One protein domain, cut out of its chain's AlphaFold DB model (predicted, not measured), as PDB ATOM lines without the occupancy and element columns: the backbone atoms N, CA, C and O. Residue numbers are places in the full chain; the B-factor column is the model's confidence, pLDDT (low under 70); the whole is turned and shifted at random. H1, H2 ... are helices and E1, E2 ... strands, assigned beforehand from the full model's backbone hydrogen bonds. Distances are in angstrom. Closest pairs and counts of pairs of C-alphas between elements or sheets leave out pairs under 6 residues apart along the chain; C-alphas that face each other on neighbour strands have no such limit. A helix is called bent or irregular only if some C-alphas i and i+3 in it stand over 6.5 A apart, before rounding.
ATOM      1  N   MET A  96     -48.495 -22.446  20.885       90.81
ATOM      2  CA  MET A  96     -47.337 -21.786  20.279       90.81
ATOM      3  C   MET A  96     -46.429 -21.208  21.372       90.81
ATOM      4  O   MET A  96     -46.916 -20.646  22.351       90.81
ATOM      5  N   VAL A  97     -45.107 -21.251  21.194       89.25
ATOM      6  CA  VAL A  97     -44.148 -20.627  22.131       89.25
ATOM      7  C   VAL A  97     -44.426 -19.128  22.297       89.25
ATOM      8  O   VAL A  97     -44.232 -18.578  23.376       89.25
ATOM      9  N   SER A  98     -44.927 -18.455  21.257       88.06
ATOM     10  CA  SER A  98     -45.347 -17.048  21.331       88.06
ATOM     11  C   SER A  98     -46.617 -16.796  22.152       88.06
ATOM     12  O   SER A  98     -46.916 -15.643  22.448       88.06
ATOM     13  N   GLU A  99     -47.384 -17.842  22.442       89.50
ATOM     14  CA  GLU A  99     -48.642 -17.799  23.198       89.50
ATOM     15  C   GLU A  99     -48.482 -18.392  24.604       89.50
ATOM     16  O   GLU A  99     -49.314 -18.147  25.475       89.50
ATOM     17  N   ALA A 100     -47.403 -19.141  24.842       87.62
ATOM     18  CA  ALA A 100     -47.091 -19.709  26.140       87.62
ATOM     19  C   ALA A 100     -46.864 -18.616  27.200       87.62
ATOM     20  O   ALA A 100     -46.224 -17.596  26.909       87.62
ATOM     21  N   PRO A 101     -47.321 -18.823  28.452       88.75
ATOM     22  CA  PRO A 101     -47.004 -17.916  29.543       88.75
ATOM     23  C   PRO A 101     -45.484 -17.831  29.715       88.75
ATOM     24  O   PRO A 101     -44.831 -18.798  30.103       88.75
ATOM     25  N   VAL A 102     -44.923 -16.661  29.408       88.00
ATOM     26  CA  VAL A 102     -43.472 -16.418  29.367       88.00
ATOM     27  C   VAL A 102     -42.792 -16.855  30.660       88.00
ATOM     28  O   VAL A 102     -41.737 -17.479  30.609       88.00
ATOM     29  N   GLN A 103     -43.392 -16.530  31.808       87.31
ATOM     30  CA  GLN A 103     -42.861 -16.892  33.118       87.31
ATOM     31  C   GLN A 103     -42.810 -18.409  33.292       87.31
ATOM     32  O   GLN A 103     -41.777 -18.910  33.709       87.31
ATOM     33  N   VAL A 104     -43.870 -19.127  32.907       86.12
ATOM     34  CA  VAL A 104     -43.924 -20.593  33.000       86.12
ATOM     35  C   VAL A 104     -42.849 -21.211  32.116       86.12
ATOM     36  O   VAL A 104     -42.042 -21.997  32.597       86.12
ATOM     37  N   LEU A 105     -42.759 -20.812  30.845       86.06
ATOM     38  CA  LEU A 105     -41.749 -21.358  29.937       86.06
ATOM     39  C   LEU A 105     -40.314 -21.044  30.398       86.06
ATOM     40  O   LEU A 105     -39.425 -21.866  30.218       86.06
ATOM     41  N   ALA A 106     -40.081 -19.870  30.991       88.56
ATOM     42  CA  ALA A 106     -38.757 -19.465  31.458       88.56
ATOM     43  C   ALA A 106     -38.319 -20.162  32.758       88.56
ATOM     44  O   ALA A 106     -37.118 -20.281  32.986       88.56
ATOM     45  N   THR A 107     -39.253 -20.593  33.611       87.56
ATOM     46  CA  THR A 107     -38.938 -21.224  34.906       87.56
ATOM     47  C   THR A 107     -39.172 -22.730  34.937       87.56
ATOM     48  O   THR A 107     -38.738 -23.380  35.886       87.56
ATOM     49  N   THR A 108     -39.841 -23.305  33.934       89.81
ATOM     50  CA  THR A 108     -40.074 -24.754  33.891       89.81
ATOM     51  C   THR A 108     -38.747 -25.492  33.675       89.81
ATOM     52  O   THR A 108     -38.037 -25.190  32.708       89.81
ATOM     53  N   PRO A 109     -38.400 -26.476  34.526       88.88
ATOM     54  CA  PRO A 109     -37.177 -27.257  34.375       88.88
ATOM     55  C   PRO A 109     -37.045 -27.874  32.978       88.88
ATOM     56  O   PRO A 109     -38.003 -28.416  32.429       88.88
ATOM     57  N   GLY A 110     -35.856 -27.768  32.384       88.69
ATOM     58  CA  GLY A 110     -35.553 -28.314  31.057       88.69
ATOM     59  C   GLY A 110     -36.073 -27.497  29.865       88.69
ATOM     60  O   GLY A 110     -35.546 -27.650  28.766       88.69
ATOM     61  N   ALA A 111     -37.018 -26.568  30.052       91.56
ATOM     62  CA  ALA A 111     -37.594 -25.785  28.953       91.56
ATOM     63  C   ALA A 111     -36.552 -24.947  28.192       91.56
ATOM     64  O   ALA A 111     -36.563 -24.897  26.960       91.56
ATOM     65  N   GLY A 112     -35.624 -24.315  28.920       93.50
ATOM     66  CA  GLY A 112     -34.526 -23.547  28.325       93.50
ATOM     67  C   GLY A 112     -33.598 -24.412  27.468       93.50
ATOM     68  O   GLY A 112     -33.206 -24.000  26.375       93.50
ATOM     69  N   PHE A 113     -33.300 -25.634  27.921       94.62
ATOM     70  CA  PHE A 113     -32.462 -26.579  27.184       94.62
ATOM     71  C   PHE A 113     -33.182 -27.150  25.953       94.62
ATOM     72  O   PHE A 113     -32.601 -27.212  24.873       94.62
ATOM     73  N   GLU A 114     -34.466 -27.482  26.061       94.81
ATOM     74  CA  GLU A 114     -35.260 -27.935  24.911       94.81
ATOM     75  C   GLU A 114     -35.395 -26.848  23.843       94.81
ATOM     76  O   GLU A 114     -35.226 -27.110  22.649       94.81
ATOM     77  N   LEU A 115     -35.594 -25.593  24.252       94.94
ATOM     78  CA  LEU A 115     -35.600 -24.479  23.311       94.94
ATOM     79  C   LEU A 115     -34.228 -24.295  22.656       94.94
ATOM     80  O   LEU A 115     -34.155 -24.077  21.446       94.94
ATOM     81  N   LEU A 116     -33.141 -24.417  23.420       96.00
ATOM     82  CA  LEU A 116     -31.782 -24.378  22.886       96.00
ATOM     83  C   LEU A 116     -31.570 -25.453  21.813       96.00
ATOM     84  O   LEU A 116     -31.066 -25.132  20.735       96.00
ATOM     85  N   ARG A 117     -31.999 -26.698  22.060       97.00
ATOM     86  CA  ARG A 117     -31.919 -27.792  21.079       97.00
ATOM     87  C   ARG A 117     -32.657 -27.440  19.791       97.00
ATOM     88  O   ARG A 117     -32.099 -27.594  18.706       97.00
ATOM     89  N   VAL A 118     -33.873 -26.899  19.895       96.19
ATOM     90  CA  VAL A 118     -34.659 -26.445  18.735       96.19
ATOM     91  C   VAL A 118     -33.957 -25.319  17.978       96.19
ATOM     92  O   VAL A 118     -33.870 -25.371  16.751       96.19
ATOM     93  N   LEU A 119     -33.417 -24.316  18.669       95.69
ATOM     94  CA  LEU A 119     -32.717 -23.197  18.031       95.69
ATOM     95  C   LEU A 119     -31.423 -23.642  17.337       95.69
ATOM     96  O   LEU A 119     -31.168 -23.232  16.202       95.69
ATOM     97  N   LEU A 120     -30.634 -24.506  17.981       96.81
ATOM     98  CA  LEU A 120     -29.432 -25.106  17.401       96.81
ATOM     99  C   LEU A 120     -29.774 -25.933  16.164       96.81
ATOM    100  O   LEU A 120     -29.158 -25.735  15.122       96.81
ATOM    101  N   PHE A 121     -30.794 -26.788  16.246       97.25
ATOM    102  CA  PHE A 121     -31.275 -27.591  15.124       97.25
ATOM    103  C   PHE A 121     -31.702 -26.719  13.937       97.25
ATOM    104  O   PHE A 121     -31.216 -26.895  12.817       97.25
ATOM    105  N   ARG A 122     -32.563 -25.723  14.182       95.75
ATOM    106  CA  ARG A 122     -33.048 -24.815  13.133       95.75
ATOM    107  C   ARG A 122     -31.909 -24.030  12.496       95.75
ATOM    108  O   ARG A 122     -31.903 -23.860  11.278       95.75
ATOM    109  N   LYS A 123     -30.931 -23.579  13.286       95.19
ATOM    110  CA  LYS A 123     -29.736 -22.916  12.756       95.19
ATOM    111  C   LYS A 123     -28.884 -23.881  11.932       95.19
ATOM    112  O   LYS A 123     -28.508 -23.532  10.818       95.19
ATOM    113  N   TYR A 124     -28.627 -25.083  12.441       96.12
ATOM    114  CA  TYR A 124     -27.773 -26.082  11.799       96.12
ATOM    115  C   TYR A 124     -28.295 -26.489  10.418       96.12
ATOM    116  O   TYR A 124     -27.516 -26.569   9.472       96.12
ATOM    117  N   LEU A 125     -29.611 -26.676  10.277       96.00
ATOM    118  CA  LEU A 125     -30.245 -27.001   8.992       96.00
ATOM    119  C   LEU A 125     -30.566 -25.767   8.133       96.00
ATOM    120  O   LEU A 125     -31.036 -25.898   7.002       96.00
ATOM    121  N   GLY A 126     -30.322 -24.560   8.649       94.00
ATOM    122  CA  GLY A 126     -30.606 -23.314   7.947       94.00
ATOM    123  C   GLY A 126     -32.097 -23.112   7.679       94.00
ATOM    124  O   GLY A 126     -32.477 -22.781   6.555       94.00
ATOM    125  N   ILE A 127     -32.945 -23.311   8.689       93.94
ATOM    126  CA  ILE A 127     -34.402 -23.156   8.596       93.94
ATOM    127  C   ILE A 127     -34.781 -21.674   8.678       93.94
ATOM    128  O   ILE A 127     -34.315 -20.939   9.552       93.94
ATOM    129  N   ALA A 128     -35.626 -21.233   7.747       90.12
ATOM    130  CA  ALA A 128     -36.150 -19.876   7.689       90.12
ATOM    131  C   ALA A 128     -37.058 -19.559   8.888       90.12
ATOM    132  O   ALA A 128     -37.520 -20.445   9.610       90.12
ATOM    133  N   ASP A 129     -37.335 -18.270   9.089       84.81
ATOM    134  CA  ASP A 129     -38.386 -17.781   9.982       84.81
ATOM    135  C   ASP A 129     -38.371 -18.387  11.397       84.81
ATOM    136  O   ASP A 129     -39.415 -18.649  11.987       84.81
ATOM    137  N   THR A 130     -37.191 -18.608  11.980       86.62
ATOM    138  CA  THR A 130     -37.054 -19.135  13.349       86.62
ATOM    139  C   THR A 130     -37.656 -18.164  14.365       86.62
ATOM    140  O   THR A 130     -37.067 -17.131  14.667       86.62
ATOM    141  N   ASN A 131     -38.856 -18.452  14.869       87.50
ATOM    142  CA  ASN A 131     -39.562 -17.606  15.830       87.50
ATOM    143  C   ASN A 131     -40.582 -18.412  16.653       87.50
ATOM    144  O   ASN A 131     -40.916 -19.537  16.292       87.50
ATOM    145  N   GLY A 132     -41.109 -17.815  17.728       86.81
ATOM    146  CA  GLY A 132     -42.027 -18.491  18.654       86.81
ATOM    147  C   GLY A 132     -43.392 -18.902  18.078       86.81
ATOM    148  O   GLY A 132     -44.085 -19.684  18.714       86.81
ATOM    149  N   ARG A 133     -43.791 -18.418  16.892       89.00
ATOM    150  CA  ARG A 133     -44.995 -18.895  16.175       89.00
ATOM    151  C   ARG A 133     -44.732 -20.137  15.330       89.00
ATOM    152  O   ARG A 133     -45.675 -20.784  14.898       89.00
ATOM    153  N   ASN A 134     -43.460 -20.445  15.092       90.44
ATOM    154  CA  ASN A 134     -43.014 -21.628  14.360       90.44
ATOM    155  C   ASN A 134     -42.462 -22.696  15.317       90.44
ATOM    156  O   ASN A 134     -41.646 -23.537  14.938       90.44
ATOM    157  N   MET A 135     -42.893 -22.647  16.579       93.06
ATOM    158  CA  MET A 135     -42.535 -23.596  17.624       93.06
ATOM    159  C   MET A 135     -43.774 -23.857  18.475       93.06
ATOM    160  O   MET A 135     -44.390 -22.911  18.963       93.06
ATOM    161  N   MET A 136     -44.121 -25.124  18.658       93.00
ATOM    162  CA  MET A 136     -45.173 -25.545  19.577       93.00
ATOM    163  C   MET A 136     -44.546 -26.144  20.824       93.00
ATOM    164  O   MET A 136     -43.539 -26.837  20.728       93.00
ATOM    165  N   VAL A 137     -45.150 -25.897  21.977       93.00
ATOM    166  CA  VAL A 137     -44.702 -26.407  23.266       93.00
ATOM    167  C   VAL A 137     -45.827 -27.171  23.958       93.00
ATOM    168  O   VAL A 137     -46.978 -26.730  23.965       93.00
ATOM    169  N   SER A 138     -45.485 -28.316  24.539       91.69
ATOM    170  CA  SER A 138     -46.348 -29.129  25.395       91.69
ATOM    171  C   SER A 138     -45.640 -29.444  26.720       91.69
ATOM    172  O   SER A 138     -44.435 -29.216  26.864       91.69
ATOM    173  N   GLY A 139     -46.397 -29.906  27.718       86.25
ATOM    174  CA  GLY A 139     -45.849 -30.254  29.035       86.25
ATOM    175  C   GLY A 139     -45.523 -29.059  29.947       86.25
ATOM    176  O   GLY A 139     -44.646 -29.171  30.794       86.25
ATOM    177  N   LEU A 140     -46.205 -27.911  29.786       79.00
ATOM    178  CA  LEU A 140     -46.020 -26.703  30.620       79.00
ATOM    179  C   LEU A 140     -46.841 -26.682  31.930       79.00
ATOM    180  O   LEU A 140     -46.840 -25.670  32.629       79.00
ATOM    181  N   GLY A 141     -47.561 -27.753  32.272       64.00
ATOM    182  CA  GLY A 141     -48.438 -27.809  33.448       64.00
ATOM    183  C   GLY A 141     -49.054 -29.194  33.651       64.00
ATOM    184  O   GLY A 141     -49.112 -29.959  32.695       64.00
ATOM    185  N   ALA A 142     -49.414 -29.484  34.908       46.62
ATOM    186  CA  ALA A 142     -49.635 -30.796  35.536       46.62
ATOM    187  C   ALA A 142     -50.615 -31.743  34.821       46.62
ATOM    188  O   ALA A 142     -51.479 -31.274  34.095       46.62
ATOM    189  N   ASP A 143     -50.477 -33.052  35.093       47.50
ATOM    190  CA  ASP A 143     -51.468 -34.107  34.817       47.50
ATOM    191  C   ASP A 143     -52.911 -33.587  34.968       47.50
ATOM    192  O   ASP A 143     -53.494 -33.618  36.054       47.50
ATOM    193  N   ASP A 144     -53.506 -33.128  33.869       40.28
ATOM    194  CA  ASP A 144     -54.945 -32.961  33.774       40.28
ATOM    195  C   ASP A 144     -55.488 -34.334  33.389       40.28
ATOM    196  O   ASP A 144     -55.340 -34.805  32.260       40.28
ATOM    197  N   GLY A 145     -56.030 -35.012  34.401       42.94
ATOM    198  CA  GLY A 145     -56.570 -36.361  34.338       42.94
ATOM    199  C   GLY A 145     -57.758 -36.496  33.391       42.94
ATOM    200  O   GLY A 145     -58.895 -36.624  33.837       42.94
ATOM    201  N   ASP A 146     -57.479 -36.570  32.095       37.59
ATOM    202  CA  ASP A 146     -58.318 -37.288  31.148       37.59
ATOM    203  C   ASP A 146     -57.423 -38.202  30.303       37.59
ATOM    204  O   ASP A 146     -56.624 -37.767  29.470       37.59
ATOM    205  N   GLY A 147     -57.475 -39.491  30.643       42.34
ATOM    206  CA  GLY A 147     -56.535 -40.549  30.272       42.34
ATOM    207  C   GLY A 147     -56.562 -40.954  28.799       42.34
ATOM    208  O   GLY A 147     -56.721 -42.129  28.480       42.34
ATOM    209  N   PRO A 156     -40.872 -42.643  29.438       33.41
ATOM    210  CA  PRO A 156     -41.531 -41.440  29.929       33.41
ATOM    211  C   PRO A 156     -40.614 -40.229  29.718       33.41
ATOM    212  O   PRO A 156     -39.653 -40.026  30.457       33.41
ATOM    213  N   VAL A 157     -40.913 -39.388  28.728       46.81
ATOM    214  CA  VAL A 157     -40.332 -38.039  28.660       46.81
ATOM    215  C   VAL A 157     -41.128 -37.156  29.624       46.81
ATOM    216  O   VAL A 157     -42.043 -36.443  29.224       46.81
ATOM    217  N   THR A 158     -40.835 -37.249  30.922       52.41
ATOM    218  CA  THR A 158     -41.351 -36.305  31.925       52.41
ATOM    219  C   THR A 158     -40.616 -34.976  31.750       52.41
ATOM    220  O   THR A 158     -39.565 -34.758  32.352       52.41
ATOM    221  N   GLY A 159     -41.107 -34.111  30.866       79.38
ATOM    222  CA  GLY A 159     -40.488 -32.816  30.604       79.38
ATOM    223  C   GLY A 159     -41.226 -31.999  29.549       79.38
ATOM    224  O   GLY A 159     -42.092 -32.504  28.837       79.38
ATOM    225  N   VAL A 160     -40.864 -30.720  29.458       88.69
ATOM    226  CA  VAL A 160     -41.325 -29.826  28.390       88.69
ATOM    227  C   VAL A 160     -40.872 -30.380  27.046       88.69
ATOM    228  O   VAL A 160     -39.722 -30.772  26.895       88.69
ATOM    229  N   GLN A 161     -41.758 -30.384  26.056       92.50
ATOM    230  CA  GLN A 161     -41.442 -30.797  24.692       92.50
ATOM    231  C   GLN A 161     -41.670 -29.623  23.753       92.50
ATOM    232  O   GLN A 161     -42.740 -29.015  23.772       92.50
ATOM    233  N   ILE A 162     -40.679 -29.299  22.918       93.94
ATOM    234  CA  ILE A 162     -40.802 -28.228  21.925       93.94
ATOM    235  C   ILE A 162     -40.654 -28.810  20.520       93.94
ATOM    236  O   ILE A 162     -39.593 -29.292  20.127       93.94
ATOM    237  N   LEU A 163     -41.730 -28.731  19.740       93.62
ATOM    238  CA  LEU A 163     -41.757 -29.111  18.335       93.62
ATOM    239  C   LEU A 163     -41.455 -27.896  17.448       93.62
ATOM    240  O   LEU A 163     -42.175 -26.898  17.464       93.62
ATOM    241  N   SER A 164     -40.427 -28.017  16.608       91.81
ATOM    242  CA  SER A 164     -40.196 -27.117  15.471       91.81
ATOM    243  C   SER A 164     -41.270 -27.348  14.404       91.81
ATOM    244  O   SER A 164     -41.448 -28.481  13.951       91.81
ATOM    245  N   VAL A 165     -41.972 -26.292  13.988       88.25
ATOM    246  CA  VAL A 165     -42.983 -26.348  12.920       88.25
ATOM    247  C   VAL A 165     -42.632 -25.401  11.768       88.25
ATOM    248  O   VAL A 165     -41.738 -24.555  11.885       88.25
ATOM    249  N   ASP A 166     -43.340 -25.576  10.649       85.75
ATOM    250  CA  ASP A 166     -43.218 -24.787   9.414       85.75
ATOM    251  C   ASP A 166     -41.767 -24.624   8.930       85.75
ATOM    252  O   ASP A 166     -41.147 -23.559   8.998       85.75
ATOM    253  N   GLU A 167     -41.191 -25.741   8.499       90.44
ATOM    254  CA  GLU A 167     -39.768 -25.835   8.200       90.44
ATOM    255  C   GLU A 167     -39.516 -25.622   6.722       90.44
ATOM    256  O   GLU A 167     -39.697 -26.525   5.912       90.44
ATOM    257  N   ASN A 168     -39.070 -24.414   6.397       91.06
ATOM    258  CA  ASN A 168     -38.699 -24.032   5.044       91.06
ATOM    259  C   ASN A 168     -37.198 -23.720   5.004       91.06
ATOM    260  O   ASN A 168     -36.669 -23.144   5.966       91.06
ATOM    261  N   PRO A 169     -36.485 -24.062   3.922       93.25
ATOM    262  CA  PRO A 169     -35.073 -23.738   3.801       93.25
ATOM    263  C   PRO A 169     -34.878 -22.217   3.694       93.25
ATOM    264  O   PRO A 169     -35.535 -21.529   2.918       93.25
ATOM    265  N   SER A 170     -33.919 -21.669   4.440       92.69
ATOM    266  CA  SER A 170     -33.508 -20.262   4.323       92.69
ATOM    267  C   SER A 170     -33.024 -19.919   2.911       92.69
ATOM    268  O   SER A 170     -32.380 -20.724   2.243       92.69
ATOM    269  N   SER A 171     -33.254 -18.695   2.456       91.31
ATOM    270  CA  SER A 171     -32.583 -18.153   1.269       91.31
ATOM    271  C   SER A 171     -31.087 -17.919   1.518       91.31
ATOM    272  O   SER A 171     -30.649 -17.807   2.664       91.31
ATOM    273  N   THR A 172     -30.294 -17.749   0.455       89.88
ATOM    274  CA  THR A 172     -28.866 -17.391   0.562       89.88
ATOM    275  C   THR A 172     -28.644 -16.137   1.411       89.88
ATOM    276  O   THR A 172     -27.730 -16.095   2.230       89.88
ATOM    277  N   GLY A 173     -29.509 -15.126   1.268       89.31
ATOM    278  CA  GLY A 173     -29.435 -13.899   2.065       89.31
ATOM    279  C   GLY A 173     -29.716 -14.132   3.553       89.31
ATOM    280  O   GLY A 173     -29.019 -13.582   4.403       89.31
ATOM    281  N   GLN A 174     -30.695 -14.985   3.877       90.25
ATOM    282  CA  GLN A 174     -30.991 -15.376   5.261       90.25
ATOM    283  C   GLN A 174     -29.850 -16.200   5.870       90.25
ATOM    284  O   GLN A 174     -29.455 -15.939   7.004       90.25
ATOM    285  N   LEU A 175     -29.261 -17.128   5.109       91.12
ATOM    286  CA  LEU A 175     -28.110 -17.913   5.559       91.12
ATOM    287  C   LEU A 175     -26.898 -17.026   5.854       91.12
ATOM    288  O   LEU A 175     -26.305 -17.138   6.925       91.12
ATOM    289  N   ALA A 176     -26.583 -16.089   4.955       88.00
ATOM    290  CA  ALA A 176     -25.506 -15.124   5.157       88.00
ATOM    291  C   ALA A 176     -25.738 -14.243   6.396       88.00
ATOM    292  O   ALA A 176     -24.795 -13.939   7.123       88.00
ATOM    293  N   ALA A 177     -26.991 -13.863   6.675       83.56
ATOM    294  CA  ALA A 177     -27.333 -13.153   7.905       83.56
ATOM    295  C   ALA A 177     -27.133 -14.032   9.155       83.56
ATOM    296  O   ALA A 177     -26.650 -13.524  10.168       83.56
ATOM    297  N   SER A 178     -27.432 -15.333   9.055       82.88
ATOM    298  CA  SER A 178     -27.347 -16.324  10.140       82.88
ATOM    299  C   SER A 178     -25.948 -16.871  10.436       82.88
ATOM    300  O   SER A 178     -25.765 -17.531  11.457       82.88
ATOM    301  N   ALA A 179     -24.954 -16.553   9.600       82.44
ATOM    302  CA  ALA A 179     -23.557 -16.970   9.770       82.44
ATOM    303  C   ALA A 179     -22.837 -16.281  10.952       82.44
ATOM    304  O   ALA A 179     -21.656 -16.506  11.188       82.44
ATOM    305  N   GLY A 180     -23.515 -15.405  11.701       85.38
ATOM    306  CA  GLY A 180     -23.001 -14.903  12.976       85.38
ATOM    307  C   GLY A 180     -23.091 -15.956  14.091       85.38
ATOM    308  O   GLY A 180     -23.783 -16.954  13.928       85.38
ATOM    309  N   PRO A 181     -22.472 -15.731  15.259       85.81
ATOM    310  CA  PRO A 181     -22.437 -16.711  16.351       85.81
ATOM    311  C   PRO A 181     -23.802 -16.952  17.023       85.81
ATOM    312  O   PRO A 181     -24.115 -18.069  17.420       85.81
ATOM    313  N   SER A 182     -24.655 -15.932  17.099       88.75
ATOM    314  CA  SER A 182     -25.961 -15.971  17.777       88.75
ATOM    315  C   SER A 182     -26.957 -16.974  17.182       88.75
ATOM    316  O   SER A 182     -26.983 -17.177  15.964       88.75
ATOM    317  N   LEU A 183     -27.869 -17.489  18.006       88.50
ATOM    318  CA  LEU A 183     -29.010 -18.341  17.636       88.50
ATOM    319  C   LEU A 183     -30.157 -17.550  16.974       88.50
ATOM    320  O   LEU A 183     -31.307 -17.653  17.388       88.50
ATOM    321  N   GLN A 184     -29.832 -16.719  15.976       75.19
ATOM    322  CA  GLN A 184     -30.728 -15.704  15.404       75.19
ATOM    323  C   GLN A 184     -32.175 -16.171  15.226       75.19
ATOM    324  O   GLN A 184     -32.461 -17.169  14.565       75.19
ATOM    325  N   THR A 185     -33.094 -15.360  15.745       76.81
ATOM    326  CA  THR A 185     -34.533 -15.542  15.567       76.81
ATOM    327  C   THR A 185     -35.070 -14.495  14.592       76.81
ATOM    328  O   THR A 185     -34.775 -13.309  14.738       76.81
ATOM    329  N   ALA A 186     -35.901 -14.897  13.631       73.94
ATOM    330  CA  ALA A 186     -36.557 -14.000  12.677       73.94
ATOM    331  C   ALA A 186     -37.509 -12.995  13.351       73.94
ATOM    332  O   ALA A 186     -37.709 -11.887  12.853       73.94
ATOM    333  N   GLN A 187     -38.080 -13.365  14.500       77.44
ATOM    334  CA  GLN A 187     -38.784 -12.454  15.401       77.44
ATOM    335  C   GLN A 187     -38.296 -12.690  16.823       77.44
ATOM    336  O   GLN A 187     -37.982 -13.818  17.190       77.44
ATOM    337  N   THR A 188     -38.253 -11.625  17.622       75.06
ATOM    338  CA  THR A 188     -37.756 -11.680  18.997       75.06
ATOM    339  C   THR A 188     -38.596 -12.647  19.838       75.06
ATOM    340  O   THR A 188     -39.762 -12.375  20.114       75.06
ATOM    341  N   ILE A 189     -37.987 -13.757  20.264       83.56
ATOM    342  CA  ILE A 189     -38.470 -14.548  21.403       83.56
ATOM    343  C   ILE A 189     -38.238 -13.718  22.672       83.56
ATOM    344  O   ILE A 189     -37.241 -12.994  22.761       83.56
ATOM    345  N   HIS A 190     -39.171 -13.776  23.627       85.06
ATOM    346  CA  HIS A 190     -39.112 -12.965  24.843       85.06
ATOM    347  C   HIS A 190     -37.758 -13.115  25.558       85.06
ATOM    348  O   HIS A 190     -37.233 -14.222  25.684       85.06
ATOM    349  N   SER A 191     -37.198 -12.007  26.053       85.06
ATOM    350  CA  SER A 191     -35.854 -11.980  26.645       85.06
ATOM    351  C   SER A 191     -35.706 -12.943  27.822       85.06
ATOM    352  O   SER A 191     -34.691 -13.614  27.907       85.06
ATOM    353  N   SER A 192     -36.722 -13.077  28.679       86.25
ATOM    354  CA  SER A 192     -36.724 -14.057  29.780       86.25
ATOM    355  C   SER A 192     -36.586 -15.506  29.303       86.25
ATOM    356  O   SER A 192     -35.879 -16.286  29.926       86.25
ATOM    357  N   VAL A 193     -37.206 -15.856  28.173       88.25
ATOM    358  CA  VAL A 193     -37.115 -17.203  27.589       88.25
ATOM    359  C   VAL A 193     -35.725 -17.424  26.982       88.25
ATOM    360  O   VAL A 193     -35.118 -18.470  27.186       88.25
ATOM    361  N   MET A 194     -35.158 -16.410  26.322       92.06
ATOM    362  CA  MET A 194     -33.752 -16.447  25.885       92.06
ATOM    363  C   MET A 194     -32.761 -16.440  27.061       92.06
ATOM    364  O   MET A 194     -31.667 -16.983  26.947       92.06
ATOM    365  N   GLY A 195     -33.147 -15.865  28.201       91.38
ATOM    366  CA  GLY A 195     -32.413 -15.948  29.459       91.38
ATOM    367  C   GLY A 195     -32.345 -17.382  29.979       91.38
ATOM    368  O   GLY A 195     -31.268 -17.827  30.353       91.38
ATOM    369  N   ALA A 196     -33.448 -18.134  29.904       91.81
ATOM    370  CA  ALA A 196     -33.466 -19.561  30.236       91.81
ATOM    371  C   ALA A 196     -32.590 -20.399  29.284       91.81
ATOM    372  O   ALA A 196     -31.928 -21.335  29.722       91.81
ATOM    373  N   VAL A 197     -32.523 -20.039  27.996       94.31
ATOM    374  CA  VAL A 197     -31.573 -20.642  27.037       94.31
ATOM    375  C   VAL A 197     -30.126 -20.374  27.453       94.31
ATOM    376  O   VAL A 197     -29.309 -21.290  27.456       94.31
ATOM    377  N   SER A 198     -29.807 -19.131  27.826       94.69
ATOM    378  CA  SER A 198     -28.471 -18.763  28.315       94.69
ATOM    379  C   SER A 198     -28.106 -19.527  29.593       94.69
ATOM    380  O   SER A 198     -27.034 -20.126  29.666       94.69
ATOM    381  N   ALA A 199     -29.032 -19.598  30.556       93.19
ATOM    382  CA  ALA A 199     -28.863 -20.366  31.786       93.19
ATOM    383  C   ALA A 199     -28.598 -21.853  31.496       93.19
ATOM    384  O   ALA A 199     -27.628 -22.403  32.010       93.19
ATOM    385  N   ALA A 200     -29.357 -22.467  30.582       93.69
ATOM    386  CA  ALA A 200     -29.165 -23.865  30.193       93.69
ATOM    387  C   ALA A 200     -27.768 -24.148  29.609       93.69
ATOM    388  O   ALA A 200     -27.205 -25.208  29.873       93.69
ATOM    389  N   ILE A 201     -27.178 -23.205  28.859       95.31
ATOM    390  CA  ILE A 201     -25.793 -23.332  28.366       95.31
ATOM    391  C   ILE A 201     -24.808 -23.372  29.535       95.31
ATOM    392  O   ILE A 201     -23.872 -24.168  29.527       95.31
ATOM    393  N   THR A 202     -25.018 -22.520  30.539       94.56
ATOM    394  CA  THR A 202     -24.131 -22.445  31.705       94.56
ATOM    395  C   THR A 202     -24.321 -23.596  32.693       94.56
ATOM    396  O   THR A 202     -23.351 -24.021  33.311       94.56
ATOM    397  N   GLU A 203     -25.545 -24.100  32.844       93.31
ATOM    398  CA  GLU A 203     -25.897 -25.169  33.786       93.31
ATOM    399  C   GLU A 203     -25.570 -26.562  33.234       93.31
ATOM    400  O   GLU A 203     -25.234 -27.465  34.000       93.31
ATOM    401  N   HIS A 204     -25.641 -26.742  31.911       94.31
ATOM    402  CA  HIS A 204     -25.470 -28.040  31.254       94.31
ATOM    403  C   HIS A 204     -24.502 -28.000  30.051       94.31
ATOM    404  O   HIS A 204     -24.856 -28.476  28.967       94.31
ATOM    405  N   PRO A 205     -23.271 -27.472  30.195       95.69
ATOM    406  CA  PRO A 205     -22.363 -27.264  29.064       95.69
ATOM    407  C   PRO A 205     -21.997 -28.566  28.334       95.69
ATOM    408  O   PRO A 205     -22.008 -28.599  27.103       95.69
ATOM    409  N   GLU A 206     -21.779 -29.665  29.062       95.44
ATOM    410  CA  GLU A 206     -21.485 -30.981  28.476       95.44
ATOM    411  C   GLU A 206     -22.650 -31.516  27.629       95.44
ATOM    412  O   GLU A 206     -22.440 -32.037  26.532       95.44
ATOM    413  N   ALA A 207     -23.893 -31.342  28.094       95.38
ATOM    414  CA  ALA A 207     -25.080 -31.763  27.351       95.38
ATOM    415  C   ALA A 207     -25.260 -30.932  26.070       95.38
ATOM    416  O   ALA A 207     -25.612 -31.472  25.018       95.38
ATOM    417  N   VAL A 208     -24.966 -29.627  26.130       97.00
ATOM    418  CA  VAL A 208     -24.956 -28.748  24.949       97.00
ATOM    419  C   VAL A 208     -23.880 -29.185  23.955       97.00
ATOM    420  O   VAL A 208     -24.173 -29.319  22.765       97.00
ATOM    421  N   ALA A 209     -22.661 -29.461  24.423       97.62
ATOM    422  CA  ALA A 209     -21.569 -29.947  23.582       97.62
ATOM    423  C   ALA A 209     -21.919 -31.289  22.927       97.62
ATOM    424  O   ALA A 209     -21.725 -31.467  21.722       97.62
ATOM    425  N   GLY A 210     -22.484 -32.222  23.699       98.00
ATOM    426  CA  GLY A 210     -22.971 -33.511  23.212       98.00
ATOM    427  C   GLY A 210     -24.012 -33.352  22.106       98.00
ATOM    428  O   GLY A 210     -23.903 -33.988  21.059       98.00
ATOM    429  N   PHE A 211     -24.968 -32.437  22.275       98.38
ATOM    430  CA  PHE A 211     -25.976 -32.164  21.253       98.38
ATOM    431  C   PHE A 211     -25.395 -31.500  19.993       98.38
ATOM    432  O   PHE A 211     -25.759 -31.872  18.879       98.38
ATOM    433  N   ILE A 212     -24.449 -30.563  20.129       98.31
ATOM    434  CA  ILE A 212     -23.741 -29.958  18.983       98.31
ATOM    435  C   ILE A 212     -22.951 -31.017  18.205       98.31
ATOM    436  O   ILE A 212     -22.961 -31.012  16.973       98.31
ATOM    437  N   ARG A 213     -22.295 -31.954  18.898       98.44
ATOM    438  CA  ARG A 213     -21.627 -33.092  18.252       98.44
ATOM    439  C   ARG A 213     -22.613 -34.004  17.540       98.44
ATOM    440  O   ARG A 213     -22.336 -34.389  16.412       98.44
ATOM    441  N   ALA A 214     -23.754 -34.304  18.160       98.25
ATOM    442  CA  ALA A 214     -24.807 -35.095  17.531       98.25
ATOM    443  C   ALA A 214     -25.305 -34.426  16.240       98.25
ATOM    444  O   ALA A 214     -25.399 -35.089  15.214       98.25
ATOM    445  N   LEU A 215     -25.511 -33.101  16.248       98.12
ATOM    446  CA  LEU A 215     -25.831 -32.332  15.041       98.12
ATOM    447  C   LEU A 215     -24.745 -32.470  13.967       98.12
ATOM    448  O   LEU A 215     -25.061 -32.787  12.826       98.12
ATOM    449  N   ARG A 216     -23.470 -32.270  14.330       97.25
ATOM    450  CA  ARG A 216     -22.323 -32.408  13.408       97.25
ATOM    451  C   ARG A 216     -22.156 -33.823  12.853       97.25
ATOM    452  O   ARG A 216     -21.567 -33.971  11.788       97.25
ATOM    453  N   GLY A 217     -22.625 -34.830  13.585       97.12
ATOM    454  CA  GLY A 217     -22.588 -36.234  13.192       97.12
ATOM    455  C   GLY A 217     -23.730 -36.664  12.272       97.12
ATOM    456  O   GLY A 217     -23.700 -37.795  11.798       97.12
ATOM    457  N   LEU A 218     -24.722 -35.804  12.009       96.75
ATOM    458  CA  LEU A 218     -25.841 -36.147  11.133       96.75
ATOM    459  C   LEU A 218     -25.405 -36.329   9.678       96.75
ATOM    460  O   LEU A 218     -24.754 -35.465   9.083       96.75
ATOM    461  N   GLU A 219     -25.905 -37.389   9.049       95.25
ATOM    462  CA  GLU A 219     -25.829 -37.557   7.600       95.25
ATOM    463  C   GLU A 219     -26.897 -36.698   6.908       95.25
ATOM    464  O   GLU A 219     -28.048 -37.102   6.698       95.25
ATOM    465  N   LEU A 220     -26.521 -35.465   6.556       95.56
ATOM    466  CA  LEU A 220     -27.439 -34.521   5.924       95.56
ATOM    467  C   LEU A 220     -27.686 -34.873   4.444       95.56
ATOM    468  O   LEU A 220     -26.758 -34.811   3.631       95.56
ATOM    469  N   PRO A 221     -28.935 -35.174   4.043       93.62
ATOM    470  CA  PRO A 221     -29.245 -35.505   2.658       93.62
ATOM    471  C   PRO A 221     -29.172 -34.272   1.752       93.62
ATOM    472  O   PRO A 221     -29.237 -33.125   2.206       93.62
ATOM    473  N   LEU A 222     -29.129 -34.516   0.439       90.25
ATOM    474  CA  LEU A 222     -29.047 -33.456  -0.570       90.25
ATOM    475  C   LEU A 222     -30.163 -32.416  -0.443       90.25
ATOM    476  O   LEU A 222     -29.887 -31.250  -0.681       90.25
ATOM    477  N   SER A 223     -31.375 -32.791  -0.015       88.50
ATOM    478  CA  SER A 223     -32.490 -31.852   0.213       88.50
ATOM    479  C   SER A 223     -32.150 -30.727   1.199       88.50
ATOM    480  O   SER A 223     -32.741 -29.654   1.123       88.50
ATOM    481  N   VAL A 224     -31.185 -30.945   2.094       93.00
ATOM    482  CA  VAL A 224     -30.711 -29.973   3.088       93.00
ATOM    483  C   VAL A 224     -29.436 -29.270   2.616       93.00
ATOM    484  O   VAL A 224     -29.272 -28.065   2.819       93.00
ATOM    485  N   THR A 225     -28.526 -30.005   1.975       91.62
ATOM    486  CA  THR A 225     -27.168 -29.542   1.647       91.62
ATOM    487  C   THR A 225     -26.999 -29.030   0.218       91.62
ATOM    488  O   THR A 225     -25.866 -28.735  -0.168       91.62
ATOM    489  N   VAL A 226     -28.083 -28.883  -0.562       86.81
ATOM    490  CA  VAL A 226     -28.043 -28.424  -1.967       86.81
ATOM    491  C   VAL A 226     -27.049 -27.273  -2.150       86.81
ATOM    492  O   VAL A 226     -27.150 -26.229  -1.500       86.81
ATOM    493  N   GLY A 227     -26.075 -27.474  -3.043       84.38
ATOM    494  CA  GLY A 227     -25.086 -26.457  -3.409       84.38
ATOM    495  C   GLY A 227     -24.144 -26.030  -2.277       84.38
ATOM    496  O   GLY A 227     -23.596 -24.935  -2.342       84.38
ATOM    497  N   GLY A 228     -23.980 -26.835  -1.220       88.88
ATOM    498  CA  GLY A 228     -23.091 -26.518  -0.096       88.88
ATOM    499  C   GLY A 228     -23.565 -25.338   0.759       88.88
ATOM    500  O   GLY A 228     -22.774 -24.743   1.489       88.88
ATOM    501  N   ARG A 229     -24.857 -24.992   0.686       93.06
ATOM    502  CA  ARG A 229     -25.459 -23.785   1.287       93.06
ATOM    503  C   ARG A 229     -25.172 -23.580   2.783       93.06
ATOM    504  O   ARG A 229     -25.200 -22.444   3.247       93.06
ATOM    505  N   LEU A 230     -24.893 -24.645   3.535       94.25
ATOM    506  CA  LEU A 230     -24.669 -24.593   4.986       94.25
ATOM    507  C   LEU A 230     -23.195 -24.446   5.395       94.25
ATOM    508  O   LEU A 230     -22.931 -24.241   6.575       94.25
ATOM    509  N   ALA A 231     -22.241 -24.487   4.457       92.62
ATOM    510  CA  ALA A 231     -20.810 -24.504   4.783       92.62
ATOM    511  C   ALA A 231     -20.386 -23.334   5.690       92.62
ATOM    512  O   ALA A 231     -19.715 -23.538   6.697       92.62
ATOM    513  N   ALA A 232     -20.842 -22.115   5.386       91.69
ATOM    514  CA  ALA A 232     -20.537 -20.936   6.197       91.69
ATOM    515  C   ALA A 232     -21.203 -20.964   7.584       91.69
ATOM    516  O   ALA A 232     -20.651 -20.415   8.530       91.69
ATOM    517  N   VAL A 233     -22.375 -21.595   7.708       92.19
ATOM    518  CA  VAL A 233     -23.071 -21.754   8.994       92.19
ATOM    519  C   VAL A 233     -22.347 -22.778   9.864       92.19
ATOM    520  O   VAL A 233     -22.212 -22.566  11.061       92.19
ATOM    521  N   HIS A 234     -21.865 -23.873   9.271       94.75
ATOM    522  CA  HIS A 234     -21.183 -24.958   9.984       94.75
ATOM    523  C   HIS A 234     -19.735 -24.628  10.360       94.75
ATOM    524  O   HIS A 234     -19.210 -25.217  11.296       94.75
ATOM    525  N   ALA A 235     -19.101 -23.680   9.666       91.88
ATOM    526  CA  ALA A 235     -17.717 -23.272   9.913       91.88
ATOM    527  C   ALA A 235     -17.532 -22.320  11.113       91.88
ATOM    528  O   ALA A 235     -16.414 -21.891  11.387       91.88
ATOM    529  N   VAL A 236     -18.612 -21.938  11.797       92.12
ATOM    530  CA  VAL A 236     -18.608 -20.908  12.844       92.12
ATOM    531  C   VAL A 236     -19.462 -21.329  14.037       92.12
ATOM    532  O   VAL A 236     -20.287 -22.241  13.954       92.12
ATOM    533  N   ALA A 237     -19.300 -20.627  15.158       91.81
ATOM    534  CA  ALA A 237     -20.140 -20.785  16.337       91.81
ATOM    535  C   ALA A 237     -21.653 -20.796  15.992       91.81
ATOM    536  O   ALA A 237     -22.139 -19.960  15.217       91.81
ATOM    537  N   PRO A 238     -22.441 -21.706  16.591       94.94
ATOM    538  CA  PRO A 238     -22.079 -22.581  17.711       94.94
ATOM    539  C   PRO A 238     -21.428 -23.920  17.317       94.94
ATOM    540  O   PRO A 238     -21.243 -24.765  18.182       94.94
ATOM    541  N   PHE A 239     -21.114 -24.159  16.041       96.50
ATOM    542  CA  PHE A 239     -20.713 -25.491  15.560       96.50
ATOM    543  C   PHE A 239     -19.196 -25.683  15.411       96.50
ATOM    544  O   PHE A 239     -18.749 -26.796  15.131       96.50
ATOM    545  N   ASP A 240     -18.409 -24.623  15.612       95.62
ATOM    546  CA  ASP A 240     -16.948 -24.674  15.533       95.62
ATOM    547  C   ASP A 240     -16.299 -25.382  16.738       95.62
ATOM    548  O   ASP A 240     -16.888 -25.538  17.812       95.62
ATOM    549  N   ASP A 241     -15.057 -25.831  16.549       96.94
ATOM    550  CA  ASP A 241     -14.297 -26.536  17.589       96.94
ATOM    551  C   ASP A 241     -13.962 -25.624  18.779       96.94
ATOM    552  O   ASP A 241     -13.863 -26.098  19.906       96.94
ATOM    553  N   THR A 242     -13.863 -24.306  18.561       95.38
ATOM    554  CA  THR A 242     -13.681 -23.319  19.636       95.38
ATOM    555  C   THR A 242     -14.870 -23.317  20.596       95.38
ATOM    556  O   THR A 242     -14.679 -23.332  21.810       95.38
ATOM    557  N   THR A 243     -16.101 -23.325  20.073       95.75
ATOM    558  CA  THR A 243     -17.322 -23.395  20.887       95.75
ATOM    559  C   THR A 243     -17.360 -24.693  21.684       95.75
ATOM    560  O   THR A 243     -17.634 -24.657  22.883       95.75
ATOM    561  N   LEU A 244     -17.044 -25.828  21.050       96.94
ATOM    562  CA  LEU A 244     -16.973 -27.113  21.747       96.94
ATOM    563  C   LEU A 244     -15.905 -27.115  22.842       96.94
ATOM    564  O   LEU A 244     -16.209 -27.535  23.949       96.94
ATOM    565  N   GLY A 245     -14.714 -26.570  22.582       95.62
ATOM    566  CA  GLY A 245     -13.643 -26.490  23.575       95.62
ATOM    567  C   GLY A 245     -14.042 -25.722  24.838       95.62
ATOM    568  O   GLY A 245     -13.744 -26.172  25.942       95.62
ATOM    569  N   VAL A 246     -14.775 -24.609  24.696       95.44
ATOM    570  CA  VAL A 246     -15.307 -23.847  25.846       95.44
ATOM    571  C   VAL A 246     -16.349 -24.657  26.623       95.44
ATOM    572  O   VAL A 246     -16.361 -24.622  27.852       95.44
ATOM    573  N   LEU A 247     -17.225 -25.390  25.930       95.62
ATOM    574  CA  LEU A 247     -18.249 -26.215  26.576       95.62
ATOM    575  C   LEU A 247     -17.645 -27.447  27.275       95.62
ATOM    576  O   LEU A 247     -18.025 -27.752  28.402       95.62
ATOM    577  N   ASP A 248     -16.682 -28.122  26.645       95.00
ATOM    578  CA  ASP A 248     -16.017 -29.318  27.179       95.00
ATOM    579  C   ASP A 248     -15.123 -29.023  28.373       95.00
ATOM    580  O   ASP A 248     -14.996 -29.847  29.275       95.00
ATOM    581  N   ALA A 249     -14.488 -27.848  28.387       91.06
ATOM    582  CA  ALA A 249     -13.680 -27.434  29.521       91.06
ATOM    583  C   ALA A 249     -14.517 -27.349  30.807       91.06
ATOM    584  O   ALA A 249     -13.936 -27.372  31.894       91.06
ATOM    585  N   GLY A 250     -15.851 -27.212  30.694       76.69
ATOM    586  CA  GLY A 250     -16.801 -27.133  31.811       76.69
ATOM    587  C   GLY A 250     -16.470 -26.032  32.829       76.69
ATOM    588  O   GLY A 250     -17.039 -25.980  33.918       76.69
ATOM    589  N   GLY A 251     -15.508 -25.167  32.504       63.38
ATOM    590  CA  GLY A 251     -14.584 -24.592  33.468       63.38
ATOM    591  C   GLY A 251     -14.112 -23.224  33.002       63.38
ATOM    592  O   GLY A 251     -13.764 -23.034  31.845       63.38
ATOM    593  N   GLN A 252     -14.102 -22.288  33.952       59.41
ATOM    594  CA  GLN A 252     -14.115 -20.826  33.805       59.41
ATOM    595  C   GLN A 252     -15.499 -20.235  33.495       59.41
ATOM    596  O   GLN A 252     -15.878 -19.950  32.361       59.41
ATOM    597  N   GLN A 253     -16.225 -19.950  34.585       75.00
ATOM    598  CA  GLN A 253     -17.483 -19.196  34.606       75.00
ATOM    599  C   GLN A 253     -17.508 -17.967  33.667       75.00
ATOM    600  O   GLN A 253     -18.548 -17.763  33.049       75.00
ATOM    601  N   PRO A 254     -16.438 -17.152  33.514       88.62
ATOM    602  CA  PRO A 254     -16.482 -15.987  32.629       88.62
ATOM    603  C   PRO A 254     -16.582 -16.335  31.138       88.62
ATOM    604  O   PRO A 254     -17.390 -15.734  30.435       88.62
ATOM    605  N   GLU A 255     -15.801 -17.306  30.656       91.94
ATOM    606  CA  GLU A 255     -15.785 -17.688  29.236       91.94
ATOM    607  C   GLU A 255     -17.080 -18.393  28.840       91.94
ATOM    608  O   GLU A 255     -17.688 -18.044  27.827       91.94
ATOM    609  N   LEU A 256     -17.563 -19.310  29.684       93.94
ATOM    610  CA  LEU A 256     -18.831 -19.999  29.460       93.94
ATOM    611  C   LEU A 256     -20.024 -19.031  29.503       93.94
ATOM    612  O   LEU A 256     -20.906 -19.112  28.649       93.94
ATOM    613  N   LYS A 257     -20.041 -18.072  30.441       93.12
ATOM    614  CA  LYS A 257     -21.067 -17.013  30.478       93.12
ATOM    615  C   LYS A 257     -21.002 -16.119  29.248       93.12
ATOM    616  O   LYS A 257     -22.036 -15.850  28.646       93.12
ATOM    617  N   SER A 258     -19.803 -15.705  28.839       93.19
ATOM    618  CA  SER A 258     -19.619 -14.895  27.632       93.19
ATOM    619  C   SER A 258     -20.091 -15.637  26.379       93.19
ATOM    620  O   SER A 258     -20.757 -15.048  25.526       93.19
ATOM    621  N   LEU A 259     -19.814 -16.940  26.280       94.44
ATOM    622  CA  LEU A 259     -20.339 -17.788  25.215       94.44
ATOM    623  C   LEU A 259     -21.868 -17.854  25.265       94.44
ATOM    624  O   LEU A 259     -22.509 -17.615  24.241       94.44
ATOM    625  N   ALA A 260     -22.453 -18.136  26.431       94.31
ATOM    626  CA  ALA A 260     -23.898 -18.220  26.607       94.31
ATOM    627  C   ALA A 260     -24.590 -16.917  26.183       94.31
ATOM    628  O   ALA A 260     -25.485 -16.948  25.338       94.31
ATOM    629  N   GLU A 261     -24.096 -15.768  26.651       92.62
ATOM    630  CA  GLU A 261     -24.561 -14.438  26.248       92.62
ATOM    631  C   GLU A 261     -24.408 -14.207  24.745       92.62
ATOM    632  O   GLU A 261     -25.336 -13.734  24.095       92.62
ATOM    633  N   LYS A 262     -23.264 -14.562  24.155       92.38
ATOM    634  CA  LYS A 262     -23.014 -14.406  22.716       92.38
ATOM    635  C   LYS A 262     -23.988 -15.240  21.883       92.38
ATOM    636  O   LYS A 262     -24.515 -14.733  20.890       92.38
ATOM    637  N   LEU A 263     -24.254 -16.485  22.281       92.88
ATOM    638  CA  LEU A 263     -25.176 -17.387  21.585       92.88
ATOM    639  C   LEU A 263     -26.641 -16.973  21.765       92.88
ATOM    640  O   LEU A 263     -27.399 -17.014  20.795       92.88
ATOM    641  N   SER A 264     -27.038 -16.541  22.965       90.31
ATOM    642  CA  SER A 264     -28.409 -16.114  23.272       90.31
ATOM    643  C   SER A 264     -28.693 -14.657  22.898       90.31
ATOM    644  O   SER A 264     -29.856 -14.246  22.866       90.31
ATOM    645  N   SER A 265     -27.656 -13.856  22.639       82.75
ATOM    646  CA  SER A 265     -27.813 -12.476  22.191       82.75
ATOM    647  C   SER A 265     -28.555 -12.461  20.864       82.75
ATOM    648  O   SER A 265     -28.327 -13.286  19.981       82.75
TER     649      SER A 265
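This is residues 96 to 147 and 156 to 265 of the 278 residues of the protein "Hypothetical protein" of Florenciella parvula (UniProt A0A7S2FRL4). One helix, H2, runs through the middle of a compact, mostly helical body, with H4 crossing near its first end and a small two-stranded sheet, E1 and E2, packed along one side. H5 runs beside H2 with H8 on it, H1 and H9 pack on either side of H4, and the short helices H3 and H7 lie near the other end of H2. The printed part has 162 residues, with nine named helices and two named strands in the order H1 H2 E1 E2 H3 H4 H5 H6 H7 H8 H9; the sheet is antiparallel. The radius of gyration of the C-alphas is 15.7 A and the spans are 50 by 38 by 29 A, with residues 142 to 147 sticking out.

H1, residues 102 to 107, and H2, residues 111 to 124, only just touch, with 3 pairs of C-alphas within 8 A, and only at the corner, closest at Leu 105 and Ala 111, 6.2 A. H2 is the hub, touching four helices. E1, residues 135 to 138, and E2, residues 161 to 164, are antiparallel neighbours at 160 degrees, with N 136 and O 163 within hydrogen-bond range at 2.9 A. The closest C-alphas of H2 and E2 are Glu 114 and Ile 162, 6.3 A. H3 is residues 172 to 178. H4, residues 191 to 203, touches H2 with residues 111 to 116 of H2 alone, about perpendicular at 89 degrees, closest at Gly 112 and Val 197, 4.3 A. H4 touches H1 at a shallow tilt of 14 degrees, the same way, with residues 192 to 196 alone, closest at Ala 106 and Val 193, 4.8 A. H5, residues 205 to 216, touches H2 with residues 211 to 215 alone, at a shallow tilt of 29 degrees, the same way, closest at Phe 121 and Leu 215, 7.2 A. H6, residues 222 to 228, touches no helix and is irregular: C-alphas 224 and 227 are 9.3 A apart. H7, residues 231 to 234, only just touches H3, with 3 pairs of C-alphas within 8 A, closest at Ser 178 and Val 233, 7.0 A. H8, residues 241 to 248, touches H5, closest at Pro 205 and Leu 247, 4.9 A. H9, residues 253 to 264, touches H4 at a steep tilt of 39 degrees, opposite ways, closest at Ser 198 and Ala 260, 4.9 A. Each O i to N i+4 pair is within hydrogen-bond range in H1, H2, H3, H4, H5, H8 and H9; H6 has 1 of 3, and 2 of 4 O i to N i+3 pairs, while H7 is too short for an i+4 pair.

H1 begins at C-alpha 102, (-43.472, -16.418, 29.367). H2 measures 19.8 A, H4 18.0 A, H5 16.5 A and H9 16.0 A from first to last C-alpha. H9 ends at C-alpha 264, (-28.409, -16.114, 23.272).

The two C-alphas farthest apart, those of Gly 145 and Gly 227, are 50.1 A apart. Residues 148 to 155 are not printed, and C-alphas 147 and 156 are 15.0 A apart across the cut. The link from H3 to H4, residues 179 to 190, is long. Confidence is under 70 at residues 141 to 147, 156 to 158 and 251 to 252.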